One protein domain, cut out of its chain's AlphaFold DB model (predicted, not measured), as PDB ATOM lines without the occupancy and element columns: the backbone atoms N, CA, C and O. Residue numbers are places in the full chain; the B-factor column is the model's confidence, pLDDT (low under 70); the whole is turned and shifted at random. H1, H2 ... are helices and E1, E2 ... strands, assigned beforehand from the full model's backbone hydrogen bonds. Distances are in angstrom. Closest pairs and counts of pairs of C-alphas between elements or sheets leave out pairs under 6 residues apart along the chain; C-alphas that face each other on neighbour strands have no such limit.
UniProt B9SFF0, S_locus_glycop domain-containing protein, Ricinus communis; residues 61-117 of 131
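AT A GLANCE: This is residues 61 to 117 of the 131 residues of the protein "S_locus_glycop domain-containing protein" of Ricinus communis (UniProt B9SFF0). Two small two-stranded sheets, the hairpin of E1 and E2 and the pair E3 and E4, come together near their ends within a body made largely of loops. The loop between E3 and E4 swings out to one side with the short helix H1, and at one end of the long axis residues 109 to 115, with H2, stick out from the body. The printed part has 57 residues, with four named strands and two named helices in the order E1, E2, E3, H1, E4, H2; both sheets are antiparallel. The class is mixed, helices and strands, with 23 residues, under half, in named elements. The whole is loose, with a radius of gyration of the C-alphas of 13.0 A, and elongated, spanning 41 by 21 by 17 A.

HOW THE PARTS SIT: Go past residues 61 to 69, which hold no named element, to strand E1, residues 70 to 72. Its antiparallel neighbour E2, residues 80 to 82, makes a hairpin with it at 145 degrees between directions; look for N 71 and O 81 at 2.8 A, and N 81 and O 71 at 3.0 A. Next comes E3, residues 86 to 88, whose closest C-alpha pair with E2 is Pro 88 and Cys 82, 6.7 A apart. E1 and E3 are apart, but only just, with 8.5 A between their closest C-alphas. Helix H1, residues 91 to 95, follows; the closest C-alphas of H1 and E3 are those of Trp 94 and Pro 88, at 6.5 A. Then find E4, residues 103 to 105, antiparallel to E3 at 140 degrees, with N 104 and O 87 at 2.8 A. The closest C-alphas of E4 and E1 are those of Cys 103 and Gly 70, 6.0 A apart; for E4 and E2 they are those of Cys 103 and Cys 82, 5.8 A apart. Last comes helix H2, residues 110 to 115, apart from E1, E2, E3 and H1. In H1 and H2 every O i to N i+4 pair is within hydrogen-bond range.

IN THESE COORDINATES: Find C-alpha 70 at (147.472, 167.330, 154.970), where E1 begins its 6.7 A. E2 measures 7.0 A, E3 7.1 A and E4 6.9 A from first to last C-alpha. H1 starts from C-alpha 91 at (150.019, 178.318, 147.964) and covers 6.1 A. H2 covers 8.8 A and ends with C-alpha 115 at (173.647, 164.392, 150.048).

THE WHOLE: The two C-alphas farthest apart, those of Gln 75 and Gly 117, are 42.9 A apart. The printed part has no cut, and no link is long. The mean pLDDT of the printed part is 93.0, and no printed residue is under 70.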
ATOM      1  N   ASN A  61     135.671 162.357 155.693       91.75
ATOM      2  CA  ASN A  61     135.529 160.929 155.413       91.75
ATOM      3  C   ASN A  61     135.770 160.601 153.934       91.75
ATOM      4  O   ASN A  61     135.885 159.426 153.587       91.75
ATOM      5  N   VAL A  62     135.841 161.620 153.073       90.19
ATOM      6  CA  VAL A  62     136.195 161.459 151.666       90.19
ATOM      7  C   VAL A  62     137.707 161.314 151.555       90.19
ATOM      8  O   VAL A  62     138.471 162.158 152.032       90.19
ATOM      9  N   ASP A  63     138.140 160.226 150.921       87.19
ATOM     10  CA  ASP A  63     139.559 159.926 150.778       87.19
ATOM     11  C   ASP A  63     140.296 161.023 149.992       87.19
ATOM     12  O   ASP A  63     139.796 161.572 149.008       87.19
ATOM     13  N   GLY A  64     141.503 161.353 150.449       90.12
ATOM     14  CA  GLY A  64     142.399 162.286 149.767       90.12
ATOM     15  C   GLY A  64     142.020 163.774 149.801       90.12
ATOM     16  O   GLY A  64     142.719 164.559 149.160       90.12
ATOM     17  N   ILE A  65     140.996 164.204 150.549       93.75
ATOM     18  CA  ILE A  65     140.501 165.596 150.484       93.75
ATOM     19  C   ILE A  65     141.561 166.671 150.798       93.75
ATOM     20  O   ILE A  65     141.567 167.727 150.167       93.75
ATOM     21  N   CYS A  66     142.501 166.398 151.710       95.75
ATOM     22  CA  CYS A  66     143.574 167.333 152.083       95.75
ATOM     23  C   CYS A  66     144.927 167.069 151.408       95.75
ATOM     24  O   CYS A  66     145.914 167.731 151.740       95.75
ATOM     25  N   GLY A  67     144.991 166.102 150.489       95.50
ATOM     26  CA  GLY A  67     146.234 165.689 149.848       95.50
ATOM     27  C   GLY A  67     147.277 165.112 150.817       95.50
ATOM     28  O   GLY A  67     147.051 164.915 152.013       95.50
ATOM     29  N   VAL A  68     148.461 164.813 150.281       96.38
ATOM     30  CA  VAL A  68     149.559 164.214 151.056       96.38
ATOM     31  C   VAL A  68     150.045 165.150 152.165       96.38
ATOM     32  O   VAL A  68     150.201 166.350 151.954       96.38
ATOM     33  N   PHE A  69     150.310 164.598 153.352       95.75
ATOM     34  CA  PHE A  69     150.749 165.349 154.542       95.75
ATOM     35  C   PHE A  69     149.808 166.497 154.978       95.75
ATOM     36  O   PHE A  69     150.207 167.358 155.771       95.75
ATOM     37  N   GLY A  70     148.566 166.501 154.484       95.06
ATOM     38  CA  GLY A  70     147.472 167.330 154.970       95.06
ATOM     39  C   GLY A  70     146.648 166.595 156.028       95.06
ATOM     40  O   GLY A  70     146.490 165.377 155.980       95.06
ATOM     41  N   ALA A  71     146.124 167.342 156.992       94.56
ATOM     42  CA  ALA A  71     145.201 166.871 158.012       94.56
ATOM     43  C   ALA A  71     143.836 167.531 157.809       94.56
ATOM     44  O   ALA A  71     143.760 168.753 157.641       94.56
ATOM     45  N   CYS A  72     142.783 166.714 157.853       94.94
ATOM     46  CA  CYS A  72     141.402 167.159 157.733       94.94
ATOM     47  C   CYS A  72     140.771 167.309 159.115       94.94
ATOM     48  O   CYS A  72     140.850 166.395 159.937       94.94
ATOM     49  N   ASN A  73     140.145 168.454 159.372       94.31
ATOM     50  CA  ASN A  73     139.343 168.678 160.564       94.31
ATOM     51  C   ASN A  73     138.050 169.421 160.183       94.31
ATOM     52  O   ASN A  73     138.133 170.610 159.869       94.31
ATOM     53  N   PRO A  74     136.869 168.776 160.279       94.31
ATOM     54  CA  PRO A  74     135.588 169.365 159.868       94.31
ATOM     55  C   PRO A  74     135.170 170.576 160.716       94.31
ATOM     56  O   PRO A  74     134.254 171.298 160.344       94.31
ATOM     57  N   GLN A  75     135.823 170.809 161.860       94.31
ATOM     58  CA  GLN A  75     135.575 171.963 162.729       94.31
ATOM     59  C   GLN A  75     136.462 173.172 162.396       94.31
ATOM     60  O   GLN A  75     136.255 174.258 162.937       94.31
ATOM     61  N   ASN A  76     137.464 173.001 161.531       92.19
ATOM     62  CA  ASN A  76     138.370 174.074 161.141       92.19
ATOM     63  C   ASN A  76     137.873 174.797 159.882       92.19
ATOM     64  O   ASN A  76     137.236 174.212 159.012       92.19
ATOM     65  N   SER A  77     138.237 176.074 159.751       91.12
ATOM     66  CA  SER A  77     138.087 176.839 158.511       91.12
ATOM     67  C   SER A  77     139.426 177.509 158.178       91.12
ATOM     68  O   SER A  77     139.832 178.425 158.900       91.12
ATOM     69  N   PRO A  78     140.156 177.047 157.143       92.56
ATOM     70  CA  PRO A  78     139.822 175.950 156.221       92.56
ATOM     71  C   PRO A  78     139.868 174.554 156.876       92.56
ATOM     72  O   PRO A  78     140.611 174.347 157.835       92.56
ATOM     73  N   VAL A  79     139.117 173.593 156.320       95.06
ATOM     74  CA  VAL A  79     139.045 172.201 156.814       95.06
ATOM     75  C   VAL A  79     140.399 171.487 156.765       95.06
ATOM     76  O   VAL A  79     140.740 170.692 157.644       95.06
ATOM     77  N   CYS A  80     141.205 171.809 155.751       96.31
ATOM     78  CA  CYS A  80     142.521 171.231 155.549       96.31
ATOM     79  C   CYS A  80     143.626 172.126 156.102       96.31
ATOM     80  O   CYS A  80     143.705 173.327 155.831       96.31
ATOM     81  N   SER A  81     144.551 171.497 156.820       95.69
ATOM     82  CA  SER A  81     145.764 172.128 157.337       95.69
ATOM     83  C   SER A  81     146.975 171.236 157.085       95.69
ATOM     84  O   SER A  81     146.858 170.014 157.060       95.69
ATOM     85  N   CYS A  82     148.154 171.824 156.894       96.06
ATOM     86  CA  CYS A  82     149.378 171.032 156.813       96.06
ATOM     87  C   CYS A  82     149.780 170.517 158.193       96.06
ATOM     88  O   CYS A  82     149.702 171.250 159.184       96.06
ATOM     89  N   LEU A  83     150.293 169.284 158.244       94.06
ATOM     90  CA  LEU A  83     150.914 168.756 159.455       94.06
ATOM     91  C   LEU A  83     152.012 169.702 159.961       94.06
ATOM     92  O   LEU A  83     152.674 170.415 159.200       94.06
ATOM     93  N   ARG A  84     152.247 169.703 161.275       91.50
ATOM     94  CA  ARG A  84     153.290 170.538 161.878       91.50
ATOM     95  C   ARG A  84     154.649 170.251 161.225       91.50
ATOM     96  O   ARG A  84     155.100 169.112 161.187       91.50
ATOM     97  N   GLY A  85     155.315 171.303 160.746       92.00
ATOM     98  CA  GLY A  85     156.588 171.198 160.018       92.00
ATOM     99  C   GLY A  85     156.445 171.094 158.495       92.00
ATOM    100  O   GLY A  85     157.460 171.058 157.800       92.00
ATOM    101  N   PHE A  86     155.214 171.113 157.984       95.88
ATOM    102  CA  PHE A  86     154.898 171.136 156.560       95.88
ATOM    103  C   PHE A  86     154.242 172.465 156.155       95.88
ATOM    104  O   PHE A  86     153.773 173.249 156.993       95.88
ATOM    105  N   GLU A  87     154.262 172.750 154.862       97.12
ATOM    106  CA  GLU A  87     153.626 173.910 154.237       97.12
ATOM    107  C   GLU A  87     152.981 173.526 152.901       97.12
ATOM    108  O   GLU A  87     153.356 172.495 152.336       97.12
ATOM    109  N   PRO A  88     152.002 174.304 152.404       97.62
ATOM    110  CA  PRO A  88     151.329 173.993 151.151       97.62
ATOM    111  C   PRO A  88     152.323 173.870 150.002       97.62
ATOM    112  O   PRO A  88     153.144 174.760 149.793       97.62
ATOM    113  N   LYS A  89     152.218 172.790 149.223       97.81
ATOM    114  CA  LYS A  89     153.054 172.612 148.029       97.81
ATOM    115  C   LYS A  89     152.780 173.694 146.980       97.81
ATOM    116  O   LYS A  89     153.699 174.147 146.306       97.81
ATOM    117  N   ASN A  90     151.516 174.096 146.852       97.50
ATOM    118  CA  ASN A  90     151.068 175.186 145.997       97.50
ATOM    119  C   ASN A  90     150.183 176.143 146.814       97.50
ATOM    120  O   ASN A  90     149.053 175.808 147.170       97.50
ATOM    121  N   ALA A  91     150.707 177.329 147.132       96.19
ATOM    122  CA  ALA A  91     150.019 178.318 147.964       96.19
ATOM    123  C   ALA A  91     148.773 178.922 147.288       96.19
ATOM    124  O   ALA A  91     147.788 179.219 147.969       96.19
ATOM    125  N   ASP A  92     148.798 179.074 145.961       97.06
ATOM    126  CA  ASP A  92     147.679 179.627 145.194       97.06
ATOM    127  C   ASP A  92     146.498 178.656 145.164       97.06
ATOM    128  O   ASP A  92     145.353 179.064 145.366       97.06
ATOM    129  N   GLU A  93     146.767 177.363 144.953       96.06
ATOM    130  CA  GLU A  93     145.754 176.305 145.057       96.06
ATOM    131  C   GLU A  93     145.164 176.253 146.468       96.06
ATOM    132  O   GLU A  93     143.943 176.297 146.626       96.06
ATOM    133  N   TRP A  94     146.026 176.263 147.490       94.81
ATOM    134  CA  TRP A  94     145.611 176.162 148.888       94.81
ATOM    135  C   TRP A  94     144.681 177.304 149.305       94.81
ATOM    136  O   TRP A  94     143.669 177.086 149.971       94.81
ATOM    137  N   THR A  95     144.997 178.527 148.870       94.12
ATOM    138  CA  THR A  95     144.204 179.734 149.159       94.12
ATOM    139  C   THR A  95     142.853 179.720 148.437       94.12
ATOM    140  O   THR A  95     141.896 180.337 148.897       94.12
ATOM    141  N   ARG A  96     142.748 178.987 147.323       95.38
ATOM    142  CA  ARG A  96     141.501 178.780 146.568       95.38
ATOM    143  C   ARG A  96     140.701 177.563 147.042       95.38
ATOM    144  O   ARG A  96     139.702 177.232 146.413       95.38
ATOM    145  N   GLY A  97     141.129 176.895 148.115       93.50
ATOM    146  CA  GLY A  97     140.472 175.692 148.634       93.50
ATOM    147  C   GLY A  97     140.763 174.423 147.828       93.50
ATOM    148  O   GLY A  97     140.045 173.440 147.959       93.50
ATOM    149  N   ASN A  98     141.798 174.427 146.984       95.56
ATOM    150  CA  ASN A  98     142.290 173.222 146.330       95.56
ATOM    151  C   ASN A  98     143.488 172.670 147.117       95.56
ATOM    152  O   ASN A  98     144.596 173.196 147.041       95.56
ATOM    153  N   TRP A  99     143.264 171.596 147.870       95.94
ATOM    154  CA  TRP A  99     144.289 170.965 148.711       95.94
ATOM    155  C   TRP A  99     144.915 169.716 148.077       95.94
ATOM    156  O   TRP A  99     145.736 169.055 148.707       95.94
ATOM    157  N   THR A 100     144.572 169.393 146.824       94.69
ATOM    158  CA  THR A 100     144.989 168.146 146.149       94.69
ATOM    159  C   THR A 100     146.509 167.989 146.042       94.69
ATOM    160  O   THR A 100     147.027 166.882 146.189       94.69
ATOM    161  N   SER A 101     147.243 169.094 145.868       96.56
ATOM    162  CA  SER A 101     148.713 169.106 145.863       96.56
ATOM    163  C   SER A 101     149.346 168.759 147.218       96.56
ATOM    164  O   SER A 101     150.541 168.449 147.269       96.56
ATOM    165  N   GLY A 102     148.569 168.807 148.303       96.81
ATOM    166  CA  GLY A 102     149.018 168.517 149.657       96.81
ATOM    167  C   GLY A 102     150.096 169.478 150.155       96.81
ATOM    168  O   GLY A 102     150.204 170.639 149.739       96.81
ATOM    169  N   CYS A 103     150.916 168.968 151.066       97.75
ATOM    170  CA  CYS A 103     151.953 169.723 151.747       97.75
ATOM    171  C   CYS A 103     153.344 169.123 151.520       97.75
ATOM    172  O   CYS A 103     153.510 167.923 151.307       97.75
ATOM    173  N   VAL A 104     154.366 169.966 151.621       97.06
ATOM    174  CA  VAL A 104     155.784 169.591 151.573       97.06
ATOM    175  C   VAL A 104     156.475 169.981 152.873       97.06
ATOM    176  O   VAL A 104     156.006 170.848 153.611       97.06
ATOM    177  N   ARG A 105     157.582 169.310 153.197       94.75
ATOM    178  CA  ARG A 105     158.368 169.643 154.390       94.75
ATOM    179  C   ARG A 105     158.952 171.044 154.237       94.75
ATOM    180  O   ARG A 105     159.566 171.343 153.221       94.75
ATOM    181  N   ARG A 106     158.863 171.860 155.291       93.56
ATOM    182  CA  ARG A 106     159.495 173.195 155.325       93.56
ATOM    183  C   ARG A 106     161.022 173.137 155.332       93.56
ATOM    184  O   ARG A 106     161.689 174.139 155.101       93.56
ATOM    185  N   ARG A 107     161.589 171.996 155.735       89.19
ATOM    186  CA  ARG A 107     163.032 171.772 155.859       89.19
ATOM    187  C   ARG A 107     163.378 170.361 155.410       89.19
ATOM    188  O   ARG A 107     162.647 169.425 155.731       89.19
ATOM    189  N   TYR A 108     164.516 170.242 154.739       89.19
ATOM    190  CA  TYR A 108     165.110 168.964 154.368       89.19
ATOM    191  C   TYR A 108     165.511 168.148 155.597       89.19
ATOM    192  O   TYR A 108     166.005 168.697 156.592       89.19
ATOM    193  N   LEU A 109     165.331 166.834 155.499       89.81
ATOM    194  CA  LEU A 109     165.819 165.874 156.484       89.81
ATOM    195  C   LEU A 109     167.352 165.832 156.480       89.81
ATOM    196  O   LEU A 109     168.015 166.290 155.550       89.81
ATOM    197  N   GLN A 110     167.943 165.296 157.541       88.69
ATOM    198  CA  GLN A 110     169.388 165.202 157.714       88.69
ATOM    199  C   GLN A 110     170.061 164.452 156.557       88.69
ATOM    200  O   GLN A 110     171.061 164.943 156.043       88.69
ATOM    201  N   CYS A 111     169.486 163.331 156.105       88.31
ATOM    202  CA  CYS A 111     170.024 162.553 154.982       88.31
ATOM    203  C   CYS A 111     170.039 163.364 153.672       88.31
ATOM    204  O   CYS A 111     171.042 163.402 152.963       88.31
ATOM    205  N   GLU A 112     168.958 164.098 153.398       88.00
ATOM    206  CA  GLU A 112     168.837 164.957 152.213       88.00
ATOM    207  C   GLU A 112     169.831 166.130 152.269       88.00
ATOM    208  O   GLU A 112     170.391 166.538 151.255       88.00
ATOM    209  N   ARG A 113     170.088 166.679 153.463       87.69
ATOM    210  CA  ARG A 113     171.086 167.742 153.650       87.69
ATOM    211  C   ARG A 113     172.505 167.239 153.408       87.69
ATOM    212  O   ARG A 113     173.278 167.939 152.758       87.69
ATOM    213  N   THR A 114     172.839 166.043 153.895       83.19
ATOM    214  CA  THR A 114     174.172 165.453 153.708       83.19
ATOM    215  C   THR A 114     174.471 165.130 152.248       83.19
ATOM    216  O   THR A 114     175.589 165.366 151.800       83.19
ATOM    217  N   GLU A 115     173.481 164.664 151.483       83.62
ATOM    218  CA  GLU A 115     173.647 164.392 150.048       83.62
ATOM    219  C   GLU A 115     173.853 165.671 149.229       83.62
ATOM    220  O   GLU A 115     174.633 165.689 148.282       83.62
ATOM    221  N   ASN A 116     173.216 166.770 149.637       79.81
ATOM    222  CA  ASN A 116     173.343 168.068 148.976       79.81
ATOM    223  C   ASN A 116     174.575 168.881 149.429       79.81
ATOM    224  O   ASN A 116     174.696 170.052 149.074       79.81
ATOM    225  N   GLY A 117     175.476 168.296 150.230       76.19
ATOM    226  CA  GLY A 117     176.669 168.981 150.745       76.19
ATOM    227  C   GLY A 117     176.365 170.120 151.728       76.19
ATOM    228  O   GLY A 117     177.184 171.023 151.893       76.19
TER     229      GLY A 117